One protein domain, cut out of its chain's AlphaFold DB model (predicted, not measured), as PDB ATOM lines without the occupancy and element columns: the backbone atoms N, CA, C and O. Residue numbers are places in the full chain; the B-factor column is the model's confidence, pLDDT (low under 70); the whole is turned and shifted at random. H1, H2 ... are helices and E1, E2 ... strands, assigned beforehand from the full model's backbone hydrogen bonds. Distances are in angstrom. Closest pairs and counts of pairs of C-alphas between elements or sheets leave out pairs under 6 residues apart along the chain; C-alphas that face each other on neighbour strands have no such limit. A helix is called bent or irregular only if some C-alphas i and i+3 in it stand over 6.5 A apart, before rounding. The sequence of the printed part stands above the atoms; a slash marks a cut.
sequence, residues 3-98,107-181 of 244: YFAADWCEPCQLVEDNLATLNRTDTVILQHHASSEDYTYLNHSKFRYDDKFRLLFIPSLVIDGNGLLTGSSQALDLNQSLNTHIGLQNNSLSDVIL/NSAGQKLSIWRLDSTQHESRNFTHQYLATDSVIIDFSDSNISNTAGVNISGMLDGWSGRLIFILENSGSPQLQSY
ATOM      1  N   TYR A   3     591.901 447.502 388.594       97.69
ATOM      2  CA  TYR A   3     592.862 447.292 387.520       97.69
ATOM      3  C   TYR A   3     593.476 448.628 387.116       97.69
ATOM      4  O   TYR A   3     592.761 449.532 386.696       97.69
ATOM      5  N   PHE A   4     594.794 448.750 387.237       98.00
ATOM      6  CA  PHE A   4     595.548 449.950 386.894       98.00
ATOM      7  C   PHE A   4     596.317 449.728 385.597       98.00
ATOM      8  O   PHE A   4     597.118 448.792 385.499       98.00
ATOM      9  N   ALA A   5     596.068 450.594 384.619       96.00
ATOM     10  CA  ALA A   5     596.579 450.471 383.261       96.00
ATOM     11  C   ALA A   5     596.761 451.836 382.592       96.00
ATOM     12  O   ALA A   5     596.556 452.883 383.214       96.00
ATOM     13  N   ALA A   6     597.167 451.783 381.326       95.94
ATOM     14  CA  ALA A   6     597.237 452.913 380.418       95.94
ATOM     15  C   ALA A   6     597.067 452.432 378.970       95.94
ATOM     16  O   ALA A   6     597.430 451.297 378.654       95.94
ATOM     17  N   ASP A   7     596.602 453.295 378.074       95.38
ATOM     18  CA  ASP A   7     596.323 452.932 376.678       95.38
ATOM     19  C   ASP A   7     597.602 452.748 375.848       95.38
ATOM     20  O   ASP A   7     597.626 452.019 374.853       95.38
ATOM     21  N   TRP A   8     598.703 453.376 376.265       93.81
ATOM     22  CA  TRP A   8     600.027 453.194 375.660       93.81
ATOM     23  C   TRP A   8     600.770 451.947 376.176       93.81
ATOM     24  O   TRP A   8     601.850 451.621 375.677       93.81
ATOM     25  N   CYS A   9     600.231 451.250 377.179       93.69
ATOM     26  CA  CYS A   9     600.887 450.120 377.832       93.69
ATOM     27  C   CYS A   9     600.663 448.812 377.055       93.69
ATOM     28  O   CYS A   9     599.643 448.144 377.198       93.69
ATOM     29  N   GLU A  10     601.659 448.381 376.279       92.81
ATOM     30  CA  GLU A  10     601.590 447.111 375.536       92.81
ATOM     31  C   GLU A  10     601.347 445.879 376.442       92.81
ATOM     32  O   GLU A  10     600.454 445.088 376.131       92.81
ATOM     33  N   PRO A  11     602.015 445.708 377.608       92.31
ATOM     34  CA  PRO A  11     601.733 444.574 378.497       92.31
ATOM     35  C   PRO A  11     600.317 444.581 379.092       92.31
ATOM     36  O   PRO A  11     599.840 443.538 379.542       92.31
ATOM     37  N   CYS A  12     599.638 445.733 379.105       94.25
ATOM     38  CA  CYS A  12     598.286 445.871 379.638       94.25
ATOM     39  C   CYS A  12     597.253 445.163 378.752       94.25
ATOM     40  O   CYS A  12     596.294 444.607 379.284       94.25
ATOM     41  N   GLN A  13     597.502 445.060 377.442       92.94
ATOM     42  CA  GLN A  13     596.601 444.392 376.501       92.94
ATOM     43  C   GLN A  13     596.303 442.936 376.892       92.94
ATOM     44  O   GLN A  13     595.154 442.509 376.843       92.94
ATOM     45  N   LEU A  14     597.310 442.177 377.338       91.69
ATOM     46  CA  LEU A  14     597.106 440.788 377.772       91.69
ATOM     47  C   LEU A  14     596.156 440.691 378.973       91.69
ATOM     48  O   LEU A  14     595.382 439.740 379.089       91.69
ATOM     49  N   VAL A  15     596.216 441.679 379.867       93.94
ATOM     50  CA  VAL A  15     595.347 441.745 381.044       93.94
ATOM     51  C   VAL A  15     593.933 442.143 380.634       93.94
ATOM     52  O   VAL A  15     592.980 441.515 381.082       93.94
ATOM     53  N   GLU A  16     593.780 443.123 379.747       94.31
ATOM     54  CA  GLU A  16     592.479 443.528 379.203       94.31
ATOM     55  C   GLU A  16     591.769 442.391 378.467       94.31
ATOM     56  O   GLU A  16     590.579 442.177 378.690       94.31
ATOM     57  N   ASP A  17     592.493 441.635 377.637       91.12
ATOM     58  CA  ASP A  17     591.948 440.484 376.917       91.12
ATOM     59  C   ASP A  17     591.461 439.409 377.907       91.12
ATOM     60  O   ASP A  17     590.368 438.858 377.754       91.12
ATOM     61  N   ASN A  18     592.224 439.158 378.980       90.31
ATOM     62  CA  ASN A  18     591.811 438.259 380.061       90.31
ATOM     63  C   ASN A  18     590.538 438.782 380.759       90.31
ATOM     64  O   ASN A  18     589.538 438.064 380.842       90.31
ATOM     65  N   LEU A  19     590.519 440.060 381.159       92.25
ATOM     66  CA  LEU A  19     589.372 440.700 381.813       92.25
ATOM     67  C   LEU A  19     588.114 440.719 380.932       92.25
ATOM     68  O   LEU A  19     587.014 440.520 381.446       92.25
ATOM     69  N   ALA A  20     588.251 440.900 379.616       89.25
ATOM     70  CA  ALA A  20     587.135 440.879 378.669       89.25
ATOM     71  C   ALA A  20     586.452 439.502 378.585       89.25
ATOM     72  O   ALA A  20     585.264 439.413 378.270       89.25
ATOM     73  N   THR A  21     587.186 438.430 378.894       88.94
ATOM     74  CA  THR A  21     586.660 437.057 378.936       88.94
ATOM     75  C   THR A  21     586.218 436.610 380.331       88.94
ATOM     76  O   THR A  21     585.639 435.527 380.474       88.94
ATOM     77  N   LEU A  22     586.440 437.433 381.363       88.81
ATOM     78  CA  LEU A  22     586.108 437.101 382.743       88.81
ATOM     79  C   LEU A  22     584.586 437.106 382.954       88.81
ATOM     80  O   LEU A  22     583.958 438.140 383.175       88.81
ATOM     81  N   ASN A  23     583.982 435.919 382.920       86.81
ATOM     82  CA  ASN A  23     582.548 435.741 383.130       86.81
ATOM     83  C   ASN A  23     582.249 435.327 384.577       86.81
ATOM     84  O   ASN A  23     582.139 434.139 384.887       86.81
ATOM     85  N   ARG A  24     582.146 436.316 385.469       86.62
ATOM     86  CA  ARG A  24     581.859 436.104 386.893       86.62
ATOM     87  C   ARG A  24     580.823 437.094 387.414       86.62
ATOM     88  O   ARG A  24     580.848 438.268 387.063       86.62
ATOM     89  N   THR A  25     579.931 436.626 388.286       86.75
ATOM     90  CA  THR A  25     578.899 437.461 388.936       86.75
ATOM     91  C   THR A  25     579.289 437.919 390.338       86.75
ATOM     92  O   THR A  25     578.608 438.758 390.918       86.75
ATOM     93  N   ASP A  26     580.351 437.347 390.898       86.50
ATOM     94  CA  ASP A  26     580.861 437.620 392.245       86.50
ATOM     95  C   ASP A  26     581.996 438.656 392.258       86.50
ATOM     96  O   ASP A  26     582.518 438.991 393.316       86.50
ATOM     97  N   THR A  27     582.381 439.169 391.089       88.56
ATOM     98  CA  THR A  27     583.525 440.063 390.926       88.56
ATOM     99  C   THR A  27     583.075 441.387 390.330       88.56
ATOM    100  O   THR A  27     582.408 441.436 389.298       88.56
ATOM    101  N   VAL A  28     583.491 442.483 390.960       91.00
ATOM    102  CA  VAL A  28     583.376 443.830 390.398       91.00
ATOM    103  C   VAL A  28     584.750 444.263 389.896       91.00
ATOM    104  O   VAL A  28     585.739 444.134 390.623       91.00
ATOM    105  N   ILE A  29     584.796 444.774 388.665       94.50
ATOM    106  CA  ILE A  29     585.992 445.338 388.034       94.50
ATOM    107  C   ILE A  29     585.868 446.862 388.054       94.50
ATOM    108  O   ILE A  29     584.848 447.406 387.630       94.50
ATOM    109  N   LEU A  30     586.910 447.522 388.546       97.31
ATOM    110  CA  LEU A  30     587.118 448.964 388.500       97.31
ATOM    111  C   LEU A  30     588.426 449.213 387.747       97.31
ATOM    112  O   LEU A  30     589.480 448.830 388.242       97.31
ATOM    113  N   GLN A  31     588.370 449.804 386.556       97.62
ATOM    114  CA  GLN A  31     589.569 450.114 385.776       97.62
ATOM    115  C   GLN A  31     589.995 451.568 385.989       97.62
ATOM    116  O   GLN A  31     589.165 452.474 386.037       97.62
ATOM    117  N   HIS A  32     591.301 451.783 386.087       98.38
ATOM    118  CA  HIS A  32     591.937 453.056 386.382       98.38
ATOM    119  C   HIS A  32     592.990 453.388 385.330       98.38
ATOM    120  O   HIS A  32     593.949 452.634 385.159       98.38
ATOM    121  N   HIS A  33     592.863 454.562 384.712       97.31
ATOM    122  CA  HIS A  33     593.946 455.192 383.956       97.31
ATOM    123  C   HIS A  33     594.618 456.252 384.821       97.31
ATOM    124  O   HIS A  33     594.076 457.330 385.081       97.31
ATOM    125  N   ALA A  34     595.784 455.881 385.349       95.06
ATOM    126  CA  ALA A  34     596.583 456.690 386.268       95.06
ATOM    127  C   ALA A  34     597.730 457.440 385.564       95.06
ATOM    128  O   ALA A  34     598.371 458.292 386.186       95.06
ATOM    129  N   SER A  35     597.995 457.136 384.288       95.31
ATOM    130  CA  SER A  35     599.029 457.814 383.507       95.31
ATOM    131  C   SER A  35     598.503 459.129 382.947       95.31
ATOM    132  O   SER A  35     597.484 459.150 382.266       95.31
ATOM    133  N   SER A  36     599.218 460.226 383.192       95.06
ATOM    134  CA  SER A  36     598.886 461.544 382.630       95.06
ATOM    135  C   SER A  36     599.036 461.624 381.111       95.06
ATOM    136  O   SER A  36     598.630 462.620 380.520       95.06
ATOM    137  N   GLU A  37     599.642 460.606 380.501       94.88
ATOM    138  CA  GLU A  37     599.807 460.501 379.053       94.88
ATOM    139  C   GLU A  37     598.557 459.943 378.353       94.88
ATOM    140  O   GLU A  37     598.465 460.047 377.134       94.88
ATOM    141  N   ASP A  38     597.596 459.379 379.098       94.25
ATOM    142  CA  ASP A  38     596.315 458.934 378.542       94.25
ATOM    143  C   ASP A  38     595.355 460.132 378.387       94.25
ATOM    144  O   ASP A  38     595.156 460.922 379.315       94.25
ATOM    145  N   TYR A  39     594.660 460.237 377.255       93.88
ATOM    146  CA  TYR A  39     593.514 461.145 377.084       93.88
ATOM    147  C   TYR A  39     592.397 460.883 378.096       93.88
ATOM    148  O   TYR A  39     591.626 461.782 378.430       93.88
ATOM    149  N   THR A  40     592.304 459.645 378.570       95.31
ATOM    150  CA  THR A  40     591.314 459.185 379.549       95.31
ATOM    151  C   THR A  40     591.833 459.215 380.991       95.31
ATOM    152  O   THR A  40     591.219 458.643 381.893       95.31
ATOM    153  N   TYR A  41     592.952 459.908 381.225       97.06
ATOM    154  CA  TYR A  41     593.536 460.133 382.539       97.06
ATOM    155  C   TYR A  41     592.529 460.676 383.563       97.06
ATOM    156  O   TYR A  41     591.856 461.684 383.332       97.06
ATOM    157  N   LEU A  42     592.518 460.070 384.755       97.50
ATOM    158  CA  LEU A  42     591.767 460.566 385.906       97.50
ATOM    159  C   LEU A  42     592.709 460.826 387.090       97.50
ATOM    160  O   LEU A  42     593.376 459.924 387.600       97.50
ATOM    161  N   ASN A  43     592.705 462.058 387.601       97.25
ATOM    162  CA  ASN A  43     593.508 462.460 388.763       97.25
ATOM    163  C   ASN A  43     593.242 461.593 390.011       97.25
ATOM    164  O   ASN A  43     594.177 461.235 390.724       97.25
ATOM    165  N   HIS A  44     591.986 461.218 390.260       96.81
ATOM    166  CA  HIS A  44     591.611 460.329 391.359       96.81
ATOM    167  C   HIS A  44     592.207 458.927 391.187       96.81
ATOM    168  O   HIS A  44     592.691 458.350 392.162       96.81
ATOM    169  N   SER A  45     592.237 458.404 389.958       97.88
ATOM    170  CA  SER A  45     592.913 457.142 389.632       97.88
ATOM    171  C   SER A  45     594.415 457.232 389.896       97.88
ATOM    172  O   SER A  45     594.980 456.312 390.485       97.88
ATOM    173  N   LYS A  46     595.053 458.360 389.550       97.25
ATOM    174  CA  LYS A  46     596.473 458.598 389.845       97.25
ATOM    175  C   LYS A  46     596.776 458.627 391.336       97.25
ATOM    176  O   LYS A  46     597.654 457.902 391.781       97.25
ATOM    177  N   PHE A  47     596.023 459.399 392.117       95.75
ATOM    178  CA  PHE A  47     596.188 459.431 393.575       95.75
ATOM    179  C   PHE A  47     596.004 458.036 394.191       95.75
ATOM    180  O   PHE A  47     596.715 457.628 395.107       95.75
ATOM    181  N   ARG A  48     595.050 457.260 393.669       95.81
ATOM    182  CA  ARG A  48     594.828 455.894 394.135       95.81
ATOM    183  C   ARG A  48     595.995 454.959 393.802       95.81
ATOM    184  O   ARG A  48     596.366 454.132 394.632       95.81
ATOM    185  N   TYR A  49     596.592 455.120 392.629       97.31
ATOM    186  CA  TYR A  49     597.777 454.384 392.207       97.31
ATOM    187  C   TYR A  49     599.019 454.753 393.043       97.31
ATOM    188  O   TYR A  49     599.627 453.872 393.652       97.31
ATOM    189  N   ASP A  50     599.344 456.047 393.141       96.00
ATOM    190  CA  ASP A  50     600.582 456.557 393.753       96.00
ATOM    191  C   ASP A  50     600.535 456.576 395.292       96.00
ATOM    192  O   ASP A  50     601.474 456.139 395.956       96.00
ATOM    193  N   ASP A  51     599.452 457.086 395.884       93.94
ATOM    194  CA  ASP A  51     599.390 457.378 397.321       93.94
ATOM    195  C   ASP A  51     598.667 456.280 398.107       93.94
ATOM    196  O   ASP A  51     599.122 455.846 399.174       93.94
ATOM    197  N   LYS A  52     597.520 455.811 397.591       93.12
ATOM    198  CA  LYS A  52     596.731 454.782 398.281       93.12
ATOM    199  C   LYS A  52     597.433 453.432 398.207       93.12
ATOM    200  O   LYS A  52     597.716 452.864 399.258       93.12
ATOM    201  N   PHE A  53     597.706 452.932 397.005       95.44
ATOM    202  CA  PHE A  53     598.299 451.608 396.813       95.44
ATOM    203  C   PHE A  53     599.816 451.622 396.640       95.44
ATOM    204  O   PHE A  53     600.442 450.586 396.850       95.44
ATOM    205  N   ARG A  54     600.416 452.782 396.333       95.31
ATOM    206  CA  ARG A  54     601.871 452.938 396.150       95.31
ATOM    207  C   ARG A  54     602.429 451.951 395.127       95.31
ATOM    208  O   ARG A  54     603.483 451.350 395.333       95.31
ATOM    209  N   LEU A  55     601.674 451.769 394.049       95.12
ATOM    210  CA  LEU A  55     602.031 450.879 392.958       95.12
ATOM    211  C   LEU A  55     603.223 451.463 392.202       95.12
ATOM    212  O   LEU A  55     603.361 452.676 392.065       95.12
ATOM    213  N   LEU A  56     604.106 450.582 391.741       91.56
ATOM    214  CA  LEU A  56     605.338 450.980 391.057       91.56
ATOM    215  C   LEU A  56     605.256 450.790 389.543       91.56
ATOM    216  O   LEU A  56     605.966 451.466 388.803       91.56
ATOM    217  N   PHE A  57     604.410 449.862 389.090       89.06
ATOM    218  CA  PHE A  57     604.335 449.455 387.692       89.06
ATOM    219  C   PHE A  57     602.888 449.318 387.228       89.06
ATOM    220  O   PHE A  57     601.967 449.250 388.038       89.06
ATOM    221  N   ILE A  58     602.692 449.336 385.914       94.06
ATOM    222  CA  ILE A  58     601.454 448.924 385.253       94.06
ATOM    223  C   ILE A  58     601.800 447.808 384.248       94.06
ATOM    224  O   ILE A  58     602.906 447.822 383.700       94.06
ATOM    225  N   PRO A  59     600.897 446.845 383.993       95.88
ATOM    226  CA  PRO A  59     599.604 446.682 384.650       95.88
ATOM    227  C   PRO A  59     599.738 446.196 386.100       95.88
ATOM    228  O   PRO A  59     600.634 445.417 386.422       95.88
ATOM    229  N   SER A  60     598.805 446.608 386.956       96.50
ATOM    230  CA  SER A  60     598.657 446.065 388.311       96.50
ATOM    231  C   SER A  60     597.189 445.805 388.627       96.50
ATOM    232  O   SER A  60     596.317 446.600 388.279       96.50
ATOM    233  N   LEU A  61     596.916 444.695 389.307       96.50
ATOM    234  CA  LEU A  61     595.591 444.307 389.778       96.50
ATOM    235  C   LEU A  61     595.611 444.263 391.301       96.50
ATOM    236  O   LEU A  61     596.407 443.533 391.889       96.50
ATOM    237  N   VAL A  62     594.708 445.009 391.929       95.19
ATOM    238  CA  VAL A  62     594.476 444.954 393.369       95.19
ATOM    239  C   VAL A  62     593.182 444.190 393.647       95.19
ATOM    240  O   VAL A  62     592.100 444.549 393.171       95.19
ATOM    241  N   ILE A  63     593.280 443.115 394.427       93.12
ATOM    242  CA  ILE A  63     592.163 442.234 394.786       93.12
ATOM    243  C   ILE A  63     591.781 442.514 396.240       93.12
ATOM    244  O   ILE A  63     592.612 442.425 397.143       93.12
ATOM    245  N   ASP A  64     590.524 442.912 396.455       89.50
ATOM    246  CA  ASP A  64     589.940 443.226 397.768       89.50
ATOM    247  C   ASP A  64     590.784 444.173 398.647       89.50
ATOM    248  O   ASP A  64     590.777 444.092 399.872       89.50
ATOM    249  N   GLY A  65     591.530 445.087 398.015       89.25
ATOM    250  CA  GLY A  65     592.361 446.082 398.699       89.25
ATOM    251  C   GLY A  65     593.590 445.523 399.429       89.25
ATOM    252  O   GLY A  65     594.232 446.280 400.154       89.25
ATOM    253  N   ASN A  66     593.912 444.236 399.260       88.88
ATOM    254  CA  ASN A  66     595.020 443.560 399.945       88.88
ATOM    255  C   ASN A  66     595.893 442.740 398.984       88.88
ATOM    256  O   ASN A  66     597.114 442.793 399.066       88.88
ATOM    257  N   GLY A  67     595.285 441.995 398.063       91.75
ATOM    258  CA  GLY A  67     596.018 441.211 397.074       91.75
ATOM    259  C   GLY A  67     596.581 442.062 395.954       91.75
ATOM    260  O   GLY A  67     595.906 442.980 395.497       91.75
ATOM    261  N   LEU A  68     597.775 441.725 395.481       94.31
ATOM    262  CA  LEU A  68     598.434 442.373 394.356       94.31
ATOM    263  C   LEU A  68     598.903 441.331 393.338       94.31
ATOM    264  O   LEU A  68     599.555 440.351 393.695       94.31
ATOM    265  N   LEU A  69     598.602 441.593 392.069       94.50
ATOM    266  CA  LEU A  69     599.233 440.960 390.915       94.50
ATOM    267  C   LEU A  69     599.840 442.070 390.058       94.50
ATOM    268  O   LEU A  69     599.158 443.041 389.726       94.50
ATOM    269  N   THR A  70     601.116 441.949 389.717       93.12
ATOM    270  CA  THR A  70     601.868 442.961 388.970       93.12
ATOM    271  C   THR A  70     602.430 442.378 387.683       93.12
ATOM    272  O   THR A  70     603.049 441.315 387.673       93.12
ATOM    273  N   GLY A  71     602.250 443.114 386.590       91.44
ATOM    274  CA  GLY A  71     602.649 442.684 385.260       91.44
ATOM    275  C   GLY A  71     601.665 441.698 384.632       91.44
ATOM    276  O   GLY A  71     600.723 441.204 385.253       91.44
ATOM    277  N   SER A  72     601.886 441.420 383.349       89.56
ATOM    278  CA  SER A  72     601.036 440.520 382.571       89.56
ATOM    279  C   SER A  72     601.197 439.047 382.961       89.56
ATOM    280  O   SER A  72     600.233 438.299 382.836       89.56
ATOM    281  N   SER A  73     602.370 438.632 383.459       88.88
ATOM    282  CA  SER A  73     602.619 437.253 383.910       88.88
ATOM    283  C   SER A  73     601.758 436.892 385.118       88.88
ATOM    284  O   SER A  73     600.961 435.966 385.038       88.88
ATOM    285  N   GLN A  74     601.837 437.676 386.196       90.81
ATOM    286  CA  GLN A  74     601.045 437.436 387.407       90.81
ATOM    287  C   GLN A  74     599.541 437.613 387.161       90.81
ATOM    288  O   GLN A  74     598.722 436.985 387.824       90.81
ATOM    289  N   ALA A  75     599.141 438.430 386.180       87.50
ATOM    290  CA  ALA A  75     597.737 438.561 385.798       87.50
ATOM    291  C   ALA A  75     597.130 437.261 385.228       87.50
ATOM    292  O   ALA A  75     595.905 437.130 385.199       87.50
ATOM    293  N   LEU A  76     597.940 436.280 384.805       89.81
ATOM    294  CA  LEU A  76     597.443 434.953 384.418       89.81
ATOM    295  C   LEU A  76     596.884 434.172 385.618       89.81
ATOM    296  O   LEU A  76     595.942 433.395 385.450       89.81
ATOM    297  N   ASP A  77     597.369 434.455 386.829       92.00
ATOM    298  CA  ASP A  77     596.894 433.823 388.063       92.00
ATOM    299  C   ASP A  77     595.585 434.425 388.579       92.00
ATOM    300  O   ASP A  77     595.001 433.914 389.533       92.00
ATOM    301  N   LEU A  78     595.056 435.462 387.920       92.06
ATOM    302  CA  LEU A  78     593.880 436.211 388.361       92.06
ATOM    303  C   LEU A  78     592.699 435.321 388.751       92.06
ATOM    304  O   LEU A  78     592.100 435.504 389.810       92.06
ATOM    305  N   ASN A  79     592.353 434.344 387.910       91.38
ATOM    306  CA  ASN A  79     591.217 433.469 388.188       91.38
ATOM    307  C   ASN A  79     591.483 432.567 389.404       91.38
ATOM    308  O   ASN A  79     590.571 432.313 390.189       91.38
ATOM    309  N   GLN A  80     592.723 432.104 389.590       91.38
ATOM    310  CA  GLN A  80     593.113 431.372 390.792       91.38
ATOM    311  C   GLN A  80     593.031 432.283 392.017       91.38
ATOM    312  O   GLN A  80     592.357 431.913 392.977       91.38
ATOM    313  N   SER A  81     593.627 433.478 391.969       91.31
ATOM    314  CA  SER A  81     593.628 434.437 393.074       91.31
ATOM    315  C   SER A  81     592.208 434.815 393.508       91.31
ATOM    316  O   SER A  81     591.927 434.812 394.703       91.31
ATOM    317  N   LEU A  82     591.288 435.047 392.563       90.50
ATOM    318  CA  LEU A  82     589.871 435.318 392.853       90.50
ATOM    319  C   LEU A  82     589.142 434.140 393.518       90.50
ATOM    320  O   LEU A  82     588.197 434.351 394.273       90.50
ATOM    321  N   ASN A  83     589.546 432.899 393.235       89.19
ATOM    322  CA  ASN A  83     588.931 431.707 393.827       89.19
ATOM    323  C   ASN A  83     589.483 431.379 395.219       89.19
ATOM    324  O   ASN A  83     588.775 430.788 396.033       89.19
ATOM    325  N   THR A  84     590.747 431.711 395.482       85.88
ATOM    326  CA  THR A  84     591.441 431.347 396.725       85.88
ATOM    327  C   THR A  84     591.432 432.463 397.762       85.88
ATOM    328  O   THR A  84     591.428 432.176 398.958       85.88
ATOM    329  N   HIS A  85     591.359 433.720 397.328       77.38
ATOM    330  CA  HIS A  85     591.428 434.891 398.196       77.38
ATOM    331  C   HIS A  85     590.122 435.682 398.140       77.38
ATOM    332  O   HIS A  85     590.020 436.733 397.517       77.38
ATOM    333  N   ILE A  86     589.111 435.159 398.831       66.50
ATOM    334  CA  ILE A  86     587.843 435.850 399.094       66.50
ATOM    335  C   ILE A  86     588.051 436.783 400.295       66.50
ATOM    336  O   ILE A  86     587.913 436.374 401.449       66.50
ATOM    337  N   GLY A  87     588.458 438.024 400.022       60.62
ATOM    338  CA  GLY A  87     589.002 438.971 401.000       60.62
ATOM    339  C   GLY A  87     587.970 439.801 401.766       60.62
ATOM    340  O   GLY A  87     588.326 440.482 402.725       60.62
ATOM    341  N   LEU A  88     586.685 439.728 401.422       62.31
ATOM    342  CA  LEU A  88     585.626 440.507 402.077       62.31
ATOM    343  C   LEU A  88     584.728 439.625 402.961       62.31
ATOM    344  O   LEU A  88     583.519 439.555 402.773       62.31
ATOM    345  N   GLN A  89     585.316 438.919 403.931       52.94
ATOM    346  CA  GLN A  89     584.576 437.997 404.813       52.94
ATOM    347  C   GLN A  89     583.946 438.658 406.055       52.94
ATOM    348  O   GLN A  89     583.227 437.981 406.780       52.94
ATOM    349  N   ASN A  90     584.157 439.955 406.328       50.97
ATOM    350  CA  ASN A  90     583.565 440.602 407.509       50.97
ATOM    351  C   ASN A  90     583.146 442.066 407.264       50.97
ATOM    352  O   ASN A  90     583.992 442.941 407.129       50.97
ATOM    353  N   ASN A  91     581.822 442.277 407.255       59.28
ATOM    354  CA  ASN A  91     581.021 443.467 407.598       59.28
ATOM    355  C   ASN A  91     581.647 444.869 407.451       59.28
ATOM    356  O   ASN A  91     582.594 445.189 408.162       59.28
ATOM    357  N   SER A  92     580.979 445.779 406.719       62.25
ATOM    358  CA  SER A  92     580.675 447.141 407.248       62.25
ATOM    359  C   SER A  92     579.968 448.112 406.292       62.25
ATOM    360  O   SER A  92     579.577 449.180 406.751       62.25
ATOM    361  N   LEU A  93     579.708 447.784 405.019       66.62
ATOM    362  CA  LEU A  93     578.857 448.645 404.181       66.62
ATOM    363  C   LEU A  93     577.409 448.140 404.143       66.62
ATOM    364  O   LEU A  93     576.966 447.556 403.158       66.62
ATOM    365  N   SER A  94     576.671 448.352 405.231       64.38
ATOM    366  CA  SER A  94     575.206 448.291 405.215       64.38
ATOM    367  C   SER A  94     574.636 449.706 405.079       64.38
ATOM    368  O   SER A  94     575.261 450.684 405.479       64.38
ATOM    369  N   ASP A  95     573.443 449.825 404.498       71.44
ATOM    370  CA  ASP A  95     572.643 451.059 404.529       71.44
ATOM    371  C   ASP A  95     573.185 452.270 403.742       71.44
ATOM    372  O   ASP A  95     572.874 453.412 404.084       71.44
ATOM    373  N   VAL A  96     573.945 452.066 402.658       81.75
ATOM    374  CA  VAL A  96     574.183 453.152 401.687       81.75
ATOM    375  C   VAL A  96     572.929 453.346 400.844       81.75
ATOM    376  O   VAL A  96     572.530 452.469 400.080       81.75
ATOM    377  N   ILE A  97     572.312 454.514 400.974       87.06
ATOM    378  CA  ILE A  97     571.095 454.889 400.263       87.06
ATOM    379  C   ILE A  97     571.429 456.062 399.350       87.06
ATOM    380  O   ILE A  97     571.683 457.171 399.821       87.06
ATOM    381  N   LEU A  98     571.385 455.820 398.040       88.50
ATOM    382  CA  LEU A  98     571.395 456.867 397.025       88.50
ATOM    383  C   LEU A  98     569.950 457.191 396.642       88.50
ATOM    384  O   LEU A  98     569.252 456.354 396.067       88.50
ATOM    385  N   ASN A 107     577.414 454.548 409.387       67.00
ATOM    386  CA  ASN A 107     578.727 453.970 409.675       67.00
ATOM    387  C   ASN A 107     579.384 454.544 410.944       67.00
ATOM    388  O   ASN A 107     579.081 455.649 411.393       67.00
ATOM    389  N   SER A 108     580.285 453.740 411.500       62.66
ATOM    390  CA  SER A 108     581.321 454.034 412.479       62.66
ATOM    391  C   SER A 108     582.319 455.108 412.018       62.66
ATOM    392  O   SER A 108     582.616 455.268 410.833       62.66
ATOM    393  N   ALA A 109     582.838 455.865 412.984       66.75
ATOM    394  CA  ALA A 109     583.822 456.916 412.751       66.75
ATOM    395  C   ALA A 109     585.182 456.347 412.295       66.75
ATOM    396  O   ALA A 109     585.605 455.292 412.765       66.75
ATOM    397  N   GLY A 110     585.896 457.082 411.434       71.25
ATOM    398  CA  GLY A 110     587.284 456.778 411.037       71.25
ATOM    399  C   GLY A 110     587.464 455.982 409.734       71.25
ATOM    400  O   GLY A 110     588.599 455.668 409.369       71.25
ATOM    401  N   GLN A 111     586.376 455.676 409.023       81.44
ATOM    402  CA  GLN A 111     586.401 455.086 407.680       81.44
ATOM    403  C   GLN A 111     586.111 456.133 406.594       81.44
ATOM    404  O   GLN A 111     585.597 457.217 406.875       81.44
ATOM    405  N   LYS A 112     586.444 455.797 405.346       87.81
ATOM    406  CA  LYS A 112     586.175 456.618 404.162       87.81
ATOM    407  C   LYS A 112     585.335 455.835 403.166       87.81
ATOM    408  O   LYS A 112     585.569 454.646 402.968       87.81
ATOM    409  N   LEU A 113     584.380 456.498 402.526       89.06
ATOM    410  CA  LEU A 113     583.612 455.939 401.418       89.06
ATOM    411  C   LEU A 113     584.094 456.558 400.113       89.06
ATOM    412  O   LEU A 113     583.889 457.746 399.872       89.06
ATOM    413  N   SER A 114     584.720 455.736 399.281       92.31
ATOM    414  CA  SER A 114     585.112 456.090 397.922       92.31
ATOM    415  C   SER A 114     584.012 455.666 396.960       92.31
ATOM    416  O   SER A 114     583.523 454.535 397.012       92.31
ATOM    417  N   ILE A 115     583.623 456.568 396.072       94.25
ATOM    418  CA  ILE A 115     582.566 456.347 395.091       94.25
ATOM    419  C   ILE A 115     583.165 456.605 393.728       94.25
ATOM    420  O   ILE A 115     583.786 457.644 393.515       94.25
ATOM    421  N   TRP A 116     582.995 455.650 392.826       96.75
ATOM    422  CA  TRP A 116     583.578 455.681 391.495       96.75
ATOM    423  C   TRP A 116     582.473 455.608 390.462       96.75
ATOM    424  O   TRP A 116     581.652 454.686 390.485       96.75
ATOM    425  N   ARG A 117     582.461 456.588 389.564       96.31
ATOM    426  CA  ARG A 117     581.619 456.595 388.377       96.31
ATOM    427  C   ARG A 117     582.376 455.922 387.245       96.31
ATOM    428  O   ARG A 117     583.503 456.314 386.945       96.31
ATOM    429  N   LEU A 118     581.742 454.924 386.636       96.31
ATOM    430  CA  LEU A 118     582.299 454.201 385.502       96.31
ATOM    431  C   LEU A 118     581.532 454.491 384.223       96.31
ATOM    432  O   LEU A 118     580.296 454.493 384.230       96.31
ATOM    433  N   ASP A 119     582.278 454.620 383.130       95.06
ATOM    434  CA  ASP A 119     581.744 454.776 381.784       95.06
ATOM    435  C   ASP A 119     582.431 453.823 380.795       95.06
ATOM    436  O   ASP A 119     583.608 453.478 380.922       95.06
ATOM    437  N   SER A 120     581.666 453.415 379.779       94.50
ATOM    438  CA  SER A 120     582.201 452.679 378.635       94.50
ATOM    439  C   SER A 120     582.968 453.658 377.751       94.50
ATOM    440  O   SER A 120     582.372 454.582 377.193       94.50
ATOM    441  N   THR A 121     584.283 453.487 377.658       94.56
ATOM    442  CA  THR A 121     585.176 454.464 377.025       94.56
ATOM    443  C   THR A 121     586.002 453.798 375.939       94.56
ATOM    444  O   THR A 121     586.607 452.750 376.154       94.56
ATOM    445  N   GLN A 122     586.009 454.384 374.744       95.56
ATOM    446  CA  GLN A 122     586.791 453.862 373.628       95.56
ATOM    447  C   GLN A 122     588.288 454.024 373.910       95.56
ATOM    448  O   GLN A 122     588.719 455.101 374.313       95.56
ATOM    449  N   HIS A 123     589.062 452.972 373.657       95.38
ATOM    450  CA  HIS A 123     590.518 453.028 373.694       95.38
ATOM    451  C   HIS A 123     591.034 453.994 372.616       95.38
ATOM    452  O   HIS A 123     590.539 454.030 371.490       95.38
ATOM    453  N   GLU A 124     592.073 454.749 372.947       93.25
ATOM    454  CA  GLU A 124     592.593 455.865 372.156       93.25
ATOM    455  C   GLU A 124     593.117 455.470 370.771       93.25
ATOM    456  O   GLU A 124     592.890 456.177 369.789       93.25
ATOM    457  N   SER A 125     593.818 454.338 370.675       90.56
ATOM    458  CA  SER A 125     594.476 453.877 369.450       90.56
ATOM    459  C   SER A 125     593.979 452.520 368.940       90.56
ATOM    460  O   SER A 125     594.196 452.189 367.772       90.56
ATOM    461  N   ARG A 126     593.304 451.727 369.781       92.06
ATOM    462  CA  ARG A 126     592.816 450.382 369.445       92.06
ATOM    463  C   ARG A 126     591.301 450.359 369.278       92.06
ATOM    464  O   ARG A 126     590.562 451.120 369.897       92.06
ATOM    465  N   ASN A 127     590.813 449.414 368.473       92.75
ATOM    466  CA  ASN A 127     589.382 449.111 368.386       92.75
ATOM    467  C   ASN A 127     588.937 448.250 369.583       92.75
ATOM    468  O   ASN A 127     588.532 447.100 369.424       92.75
ATOM    469  N   PHE A 128     589.087 448.805 370.783       92.06
ATOM    470  CA  PHE A 128     588.747 448.198 372.063       92.06
ATOM    471  C   PHE A 128     587.968 449.218 372.893       92.06
ATOM    472  O   PHE A 128     588.208 450.418 372.782       92.06
ATOM    473  N   THR A 129     587.030 448.760 373.713       94.62
ATOM    474  CA  THR A 129     586.235 449.646 374.568       94.62
ATOM    475  C   THR A 129     586.371 449.197 376.012       94.62
ATOM    476  O   THR A 129     585.914 448.108 376.376       94.62
ATOM    477  N   HIS A 130     586.943 450.071 376.833       94.25
ATOM    478  CA  HIS A 130     587.044 449.913 378.275       94.25
ATOM    479  C   HIS A 130     585.644 449.950 378.882       94.25
ATOM    480  O   HIS A 130     585.011 451.001 378.923       94.25
ATOM    481  N   GLN A 131     585.124 448.806 379.326       91.81
ATOM    482  CA  GLN A 131     583.737 448.708 379.807       91.81
ATOM    483  C   GLN A 131     583.528 449.304 381.206       91.81
ATOM    484  O   GLN A 131     582.407 449.676 381.556       91.81
ATOM    485  N   TYR A 132     584.586 449.352 382.017       94.44
ATOM    486  CA  TYR A 132     584.513 449.660 383.449       94.44
ATOM    487  C   TYR A 132     585.535 450.722 383.871       94.44
ATOM    488  O   TYR A 132     586.066 450.662 384.982       94.44
ATOM    489  N   LEU A 133     585.825 451.674 382.980       96.75
ATOM    490  CA  LEU A 133     586.803 452.727 383.229       96.75
ATOM    491  C   LEU A 133     586.242 453.791 384.171       96.75
ATOM    492  O   LEU A 133     585.148 454.307 383.951       96.75
ATOM    493  N   ALA A 134     587.011 454.127 385.203       97.81
ATOM    494  CA  ALA A 134     586.725 455.230 386.103       97.81
ATOM    495  C   ALA A 134     586.847 456.579 385.388       97.81
ATOM    496  O   ALA A 134     587.917 456.922 384.889       97.81
ATOM    497  N   THR A 135     585.767 457.360 385.405       96.06
ATOM    498  CA  THR A 135     585.700 458.697 384.791       96.06
ATOM    499  C   THR A 135     585.458 459.817 385.794       96.06
ATOM    500  O   THR A 135     585.767 460.968 385.498       96.06
ATOM    501  N   ASP A 136     584.953 459.499 386.987       96.00
ATOM    502  CA  ASP A 136     584.809 460.455 388.086       96.00
ATOM    503  C   ASP A 136     584.864 459.736 389.444       96.00
ATOM    504  O   ASP A 136     584.621 458.523 389.538       96.00
ATOM    505  N   SER A 137     585.181 460.470 390.511       95.75
ATOM    506  CA  SER A 137     585.182 459.931 391.867       95.75
ATOM    507  C   SER A 137     584.915 460.975 392.943       95.75
ATOM    508  O   SER A 137     585.363 462.116 392.877       95.75
ATOM    509  N   VAL A 138     584.241 460.539 394.006       93.00
ATOM    510  CA  VAL A 138     584.067 461.304 395.242       93.00
ATOM    511  C   VAL A 138     584.515 460.451 396.419       93.00
ATOM    512  O   VAL A 138     584.133 459.288 396.538       93.00
ATOM    513  N   ILE A 139     585.300 461.045 397.317       91.19
ATOM    514  CA  ILE A 139     585.733 460.411 398.565       91.19
ATOM    515  C   ILE A 139     585.098 461.170 399.725       91.19
ATOM    516  O   ILE A 139     585.268 462.380 399.857       91.19
ATOM    517  N   ILE A 140     584.372 460.445 400.569       89.06
ATOM    518  CA  ILE A 140     583.695 460.972 401.749       89.06
ATOM    519  C   ILE A 140     584.443 460.469 402.979       89.06
ATOM    520  O   ILE A 140     584.520 459.264 403.213       89.06
ATOM    521  N   ASP A 141     584.987 461.388 403.770       88.31
ATOM    522  CA  ASP A 141     585.658 461.061 405.024       88.31
ATOM    523  C   ASP A 141     584.666 461.144 406.189       88.31
ATOM    524  O   ASP A 141     584.135 462.212 406.488       88.31
ATOM    525  N   PHE A 142     584.408 460.025 406.870       81.94
ATOM    526  CA  PHE A 142     583.447 459.994 407.980       81.94
ATOM    527  C   PHE A 142     583.989 460.611 409.271       81.94
ATOM    528  O   PHE A 142     583.264 460.686 410.262       81.94
ATOM    529  N   SER A 143     585.253 461.040 409.281       82.44
ATOM    530  CA  SER A 143     585.819 461.852 410.359       82.44
ATOM    531  C   SER A 143     585.648 463.362 410.145       82.44
ATOM    532  O   SER A 143     585.889 464.129 411.078       82.44
ATOM    533  N   ASP A 144     585.204 463.803 408.961       84.69
ATOM    534  CA  ASP A 144     584.976 465.221 408.682       84.69
ATOM    535  C   ASP A 144     583.701 465.717 409.381       84.69
ATOM    536  O   ASP A 144     582.582 465.325 409.048       84.69
ATOM    537  N   SER A 145     583.865 466.636 410.337       81.62
ATOM    538  CA  SER A 145     582.759 467.232 411.095       81.62
ATOM    539  C   SER A 145     581.783 468.050 410.244       81.62
ATOM    540  O   SER A 145     580.674 468.330 410.695       81.62
ATOM    541  N   ASN A 146     582.182 468.462 409.036       83.81
ATOM    542  CA  ASN A 146     581.304 469.178 408.111       83.81
ATOM    543  C   ASN A 146     580.343 468.236 407.376       83.81
ATOM    544  O   ASN A 146     579.357 468.692 406.792       83.81
ATOM    545  N   ILE A 147     580.618 466.931 407.396       81.69
ATOM    546  CA  ILE A 147     579.850 465.928 406.676       81.69
ATOM    547  C   ILE A 147     578.883 465.253 407.647       81.69
ATOM    548  O   ILE A 147     579.261 464.542 408.574       81.69
ATOM    549  N   SER A 148     577.589 465.461 407.409       81.12
ATOM    550  CA  SER A 148     576.526 464.819 408.177       81.12
ATOM    551  C   SER A 148     576.005 463.589 407.440       81.12
ATOM    552  O   SER A 148     575.527 463.683 406.310       81.12
ATOM    553  N   ASN A 149     576.027 462.440 408.113       76.62
ATOM    554  CA  ASN A 149     575.461 461.187 407.610       76.62
ATOM    555  C   ASN A 149     573.939 461.267 407.359       76.62
ATOM    556  O   ASN A 149     573.430 460.638 406.430       76.62
ATOM    557  N   THR A 150     573.205 462.061 408.148       79.25
ATOM    558  CA  THR A 150     571.753 462.258 407.998       79.25
ATOM    559  C   THR A 150     571.409 463.251 406.890       79.25
ATOM    560  O   THR A 150     570.484 463.001 406.110       79.25
ATOM    561  N   ALA A 151     572.156 464.355 406.777       84.94
ATOM    562  CA  ALA A 151     571.998 465.287 405.661       84.94
ATOM    563  C   ALA A 151     572.379 464.614 404.333       84.94
ATOM    564  O   ALA A 151     571.651 464.750 403.345       84.94
ATOM    565  N   GLY A 152     573.442 463.805 404.364       86.75
ATOM    566  CA  GLY A 152     574.019 463.123 403.219       86.75
ATOM    567  C   GLY A 152     574.926 464.024 402.383       86.75
ATOM    568  O   GLY A 152     575.044 465.225 402.626       86.75
ATOM    569  N   VAL A 153     575.554 463.434 401.368       90.50
ATOM    570  CA  VAL A 153     576.402 464.137 400.394       90.50
ATOM    571  C   VAL A 153     575.688 464.175 399.051       90.50
ATOM    572  O   VAL A 153     575.231 463.146 398.553       90.50
ATOM    573  N   ASN A 154     575.572 465.370 398.471       92.62
ATOM    574  CA  ASN A 154     574.954 465.561 397.164       92.62
ATOM    575  C   ASN A 154     575.978 465.299 396.051       92.62
ATOM    576  O   ASN A 154     576.951 466.035 395.918       92.62
ATOM    577  N   ILE A 155     575.716 464.276 395.242       93.25
ATOM    578  CA  ILE A 155     576.502 463.885 394.069       93.25
ATOM    579  C   ILE A 155     575.724 464.059 392.758       93.25
ATOM    580  O   ILE A 155     576.114 463.504 391.738       93.25
ATOM    581  N   SER A 156     574.627 464.824 392.753       93.06
ATOM    582  CA  SER A 156     573.783 465.010 391.559       93.06
ATOM    583  C   SER A 156     574.578 465.508 390.352       93.06
ATOM    584  O   SER A 156     574.303 465.080 389.241       93.06
ATOM    585  N   GLY A 157     575.595 466.354 390.569       91.94
ATOM    586  CA  GLY A 157     576.482 466.817 389.497       91.94
ATOM    587  C   GLY A 157     577.285 465.687 388.845       91.94
ATOM    588  O   GLY A 157     577.417 465.667 387.629       91.94
ATOM    589  N   MET A 158     577.742 464.705 389.630       91.94
ATOM    590  CA  MET A 158     578.437 463.516 389.115       91.94
ATOM    591  C   MET A 158     577.492 462.606 388.315       91.94
ATOM    592  O   MET A 158     577.934 461.893 387.416       91.94
ATOM    593  N   LEU A 159     576.193 462.621 388.632       92.31
ATOM    594  CA  LEU A 159     575.175 461.761 388.017       92.31
ATOM    595  C   LEU A 159     574.402 462.431 386.872       92.31
ATOM    596  O   LEU A 159     573.505 461.805 386.303       92.31
ATOM    597  N   ASP A 160     574.709 463.684 386.537       91.06
ATOM    598  CA  ASP A 160     573.964 464.411 385.513       91.06
ATOM    599  C   ASP A 160     574.147 463.769 384.131       91.06
ATOM    600  O   ASP A 160     575.267 463.504 383.687       91.06
ATOM    601  N   GLY A 161     573.026 463.465 383.469       86.81
ATOM    602  CA  GLY A 161     573.003 462.793 382.166       86.81
ATOM    603  C   GLY A 161     573.650 461.400 382.132       86.81
ATOM    604  O   GLY A 161     573.972 460.916 381.048       86.81
ATOM    605  N   TRP A 162     573.862 460.759 383.284       90.56
ATOM    606  CA  TRP A 162     574.651 459.534 383.386       90.56
ATOM    607  C   TRP A 162     573.800 458.270 383.582       90.56
ATOM    608  O   TRP A 162     572.819 458.264 384.326       90.56
ATOM    609  N   SER A 163     574.199 457.172 382.929       85.69
ATOM    610  CA  SER A 163     573.484 455.883 382.950       85.69
ATOM    611  C   SER A 163     574.398 454.660 383.120       85.69
ATOM    612  O   SER A 163     574.032 453.557 382.712       85.69
ATOM    613  N   GLY A 164     575.609 454.854 383.642       89.06
ATOM    614  CA  GLY A 164     576.623 453.807 383.788       89.06
ATOM    615  C   GLY A 164     576.525 453.013 385.096       89.06
ATOM    616  O   GLY A 164     575.451 452.811 385.667       89.06
ATOM    617  N   ARG A 165     577.684 452.559 385.595       92.00
ATOM    618  CA  ARG A 165     577.822 451.845 386.877       92.00
ATOM    619  C   ARG A 165     578.522 452.690 387.949       92.00
ATOM    620  O   ARG A 165     579.572 453.263 387.690       92.00
ATOM    621  N   LEU A 166     577.971 452.701 389.165       93.38
ATOM    622  CA  LEU A 166     578.656 453.223 390.351       93.38
ATOM    623  C   LEU A 166     579.284 452.072 391.127       93.38
ATOM    624  O   LEU A 166     578.663 451.019 391.289       93.38
ATOM    625  N   ILE A 167     580.477 452.304 391.658       92.81
ATOM    626  CA  ILE A 167     581.117 451.419 392.627       92.81
ATOM    627  C   ILE A 167     581.285 452.180 393.934       92.81
ATOM    628  O   ILE A 167     581.774 453.307 393.950       92.81
ATOM    629  N   PHE A 168     580.889 451.538 395.027       90.50
ATOM    630  CA  PHE A 168     581.035 452.045 396.383       90.50
ATOM    631  C   PHE A 168     582.068 451.182 397.098       90.50
ATOM    632  O   PHE A 168     581.908 449.964 397.173       90.50
ATOM    633  N   ILE A 169     583.120 451.809 397.613       89.38
ATOM    634  CA  ILE A 169     584.198 451.134 398.331       89.38
ATOM    635  C   ILE A 169     584.297 451.759 399.710       89.38
ATOM    636  O   ILE A 169     584.562 452.953 399.847       89.38
ATOM    637  N   LEU A 170     584.067 450.943 400.734       87.31
ATOM    638  CA  LEU A 170     584.306 451.341 402.108       87.31
ATOM    639  C   LEU A 170     585.736 450.988 402.495       87.31
ATOM    640  O   LEU A 170     586.160 449.844 402.350       87.31
ATOM    641  N   GLU A 171     586.467 451.970 402.999       85.44
ATOM    642  CA  GLU A 171     587.896 451.852 403.233       85.44
ATOM    643  C   GLU A 171     588.268 452.290 404.642       85.44
ATOM    644  O   GLU A 171     587.777 453.291 405.168       85.44
ATOM    645  N   ASN A 172     589.222 451.576 405.230       82.44
ATOM    646  CA  ASN A 172     589.908 452.057 406.416       82.44
ATOM    647  C   ASN A 172     590.858 453.206 406.048       82.44
ATOM    648  O   ASN A 172     591.378 453.290 404.928       82.44
ATOM    649  N   SER A 173     591.093 454.089 407.016       77.75
ATOM    650  CA  SER A 173     592.064 455.172 406.880       77.75
ATOM    651  C   SER A 173     593.485 454.632 406.665       77.75
ATOM    652  O   SER A 173     593.897 453.682 407.327       77.75
ATOM    653  N   GLY A 174     594.242 455.270 405.765       83.44
ATOM    654  CA  GLY A 174     595.629 454.913 405.440       83.44
ATOM    655  C   GLY A 174     595.799 454.092 404.154       83.44
ATOM    656  O   GLY A 174     594.833 453.822 403.431       83.44
ATOM    657  N   SER A 175     597.054 453.735 403.873       86.12
ATOM    658  CA  SER A 175     597.468 452.909 402.733       86.12
ATOM    659  C   SER A 175     597.534 451.434 403.158       86.12
ATOM    660  O   SER A 175     598.194 451.135 404.160       86.12
ATOM    661  N   PRO A 176     596.855 450.510 402.454       87.62
ATOM    662  CA  PRO A 176     596.925 449.087 402.764       87.62
ATOM    663  C   PRO A 176     598.331 448.526 402.520       87.62
ATOM    664  O   PRO A 176     599.102 449.054 401.722       87.62
ATOM    665  N   GLN A 177     598.655 447.442 403.223       88.19
ATOM    666  CA  GLN A 177     599.856 446.651 402.960       88.19
ATOM    667  C   GLN A 177     599.488 445.574 401.949       88.19
ATOM    668  O   GLN A 177     598.727 444.671 402.282       88.19
ATOM    669  N   LEU A 178     599.985 445.705 400.723       91.12
ATOM    670  CA  LEU A 178     599.672 444.771 399.651       91.12
ATOM    671  C   LEU A 178     600.497 443.485 399.773       91.12
ATOM    672  O   LEU A 178     601.672 443.524 400.134       91.12
ATOM    673  N   GLN A 179     599.878 442.353 399.447       91.06
ATOM    674  CA  GLN A 179     600.483 441.023 399.449       91.06
ATOM    675  C   GLN A 179     600.455 440.449 398.034       91.06
ATOM    676  O   GLN A 179     599.414 440.496 397.378       91.06
ATOM    677  N   SER A 180     601.575 439.889 397.568       91.25
ATOM    678  CA  SER A 180     601.598 439.200 396.273       91.25
ATOM    679  C   SER A 180     600.662 437.996 396.304       91.25
ATOM    680  O   SER A 180     600.739 437.181 397.223       91.25
ATOM    681  N   TYR A 181     599.769 437.894 395.319       92.12
ATOM    682  CA  TYR A 181     598.841 436.763 395.148       92.12
ATOM    683  C   TYR A 181     599.274 435.801 394.036       92.12
ATOM    684  O   TYR A 181     598.485 434.955 393.607       92.12
TER     685      TYR A 181
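AT A GLANCE: This is residues 3 to 98 and 107 to 181 of the 244 residues of an uncharacterized protein of Euryarchaeota archaeon (UniProt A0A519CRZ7). A short sheet, E2 E1 E3 E4, with H1 and H3 over one face and H2 over the other, sits beside a longer, strongly twisted sheet, E6 E5 E7, where E6 comes close to edge strand E2. H2 packs on both sheets, and after E7 the tail returns to E4 with residues 179 to 180. The 171 printed residues have, in order, E1 H1 E2 H2 E3 E4 H3 E5 E6 E7, three helices and seven strands. The short sheet is mixed and the long one antiparallel; the class is mixed, helices and strands, with 84 residues in named elements, under half. The whole is compact, with a radius of gyration of the C-alphas of 16.3 A and spans of 46 by 37 by 29 A.

HOW THE PARTS SIT: E1, residues 3 to 5, H1, residues 10 to 21, and E2, residues 30 to 33, form a strand-helix-strand unit, two parallel neighbour strands with a helix between, and its crossover is right-handed. N 3 and O 30 are within hydrogen-bond range at 2.8 A. H1 lies over E1, along the strands at 26 degrees on the local plane. H2, residues 43 to 52, is on the opposite face at a height over the sheet of 9.7 A; its closest C-alphas to E2 are Ser 45 and His 32, 5.3 A. E3, residues 60 to 63, is antiparallel to E1, with N 4 and O 60 at 2.8 A, and makes a hairpin with E4, residues 67 to 70, with N 61 and O 69 at 2.8 A. H3, residues 71 to 84, is on the same face as H1; the sheet E2 E1 E3 E4 and its helices form three layers, helices on both faces of a sheet, with H1 and H3 on one face and H2 on the other. With residues 71 to 76 alone H3 touches H1 at a shallow tilt of 28 degrees, the same way; the closest C-alphas are Ser 72 and Pro 11, 5.8 A. H3 is irregular: C-alphas 76 and 79 are 7.4 A apart. E5, residues 111 to 122, and E6, residues 129 to 141, are a hairpin, with N 115 and O 138 at 2.8 A. E7, residues 165 to 172, is antiparallel to E5, with N 114 and O 169 at 2.8 A. The closest C-alphas of E2 and E6 are Gln 31 and Leu 133, 4.6 A. O i to N i+4 pairs within range are 6 of 8 in H1, 5 of 6 in H2 and 5 of 10 in H3.

IN THESE COORDINATES: E1 begins at C-alpha 3 (592.862, 447.292, 387.520). H1 is 18.3 A long, H3 19.6 A, E5 34.1 A, E6 32.5 A and E7 23.0 A, ending at C-alpha 172 (589.908, 452.057, 406.416).

THE WHOLE: The C-alphas farthest apart, Ser 73 and Ala 151, are 46.9 A apart. Residues 99 to 106 are not printed, and C-alphas 98 and 107 are 14.9 A apart across the cut. E6 to E7 is a long link of 23 residues. Residues 86 to 94 and 107 to 109 are under 70 in pLDDT; the mean of the printed part is 89.1.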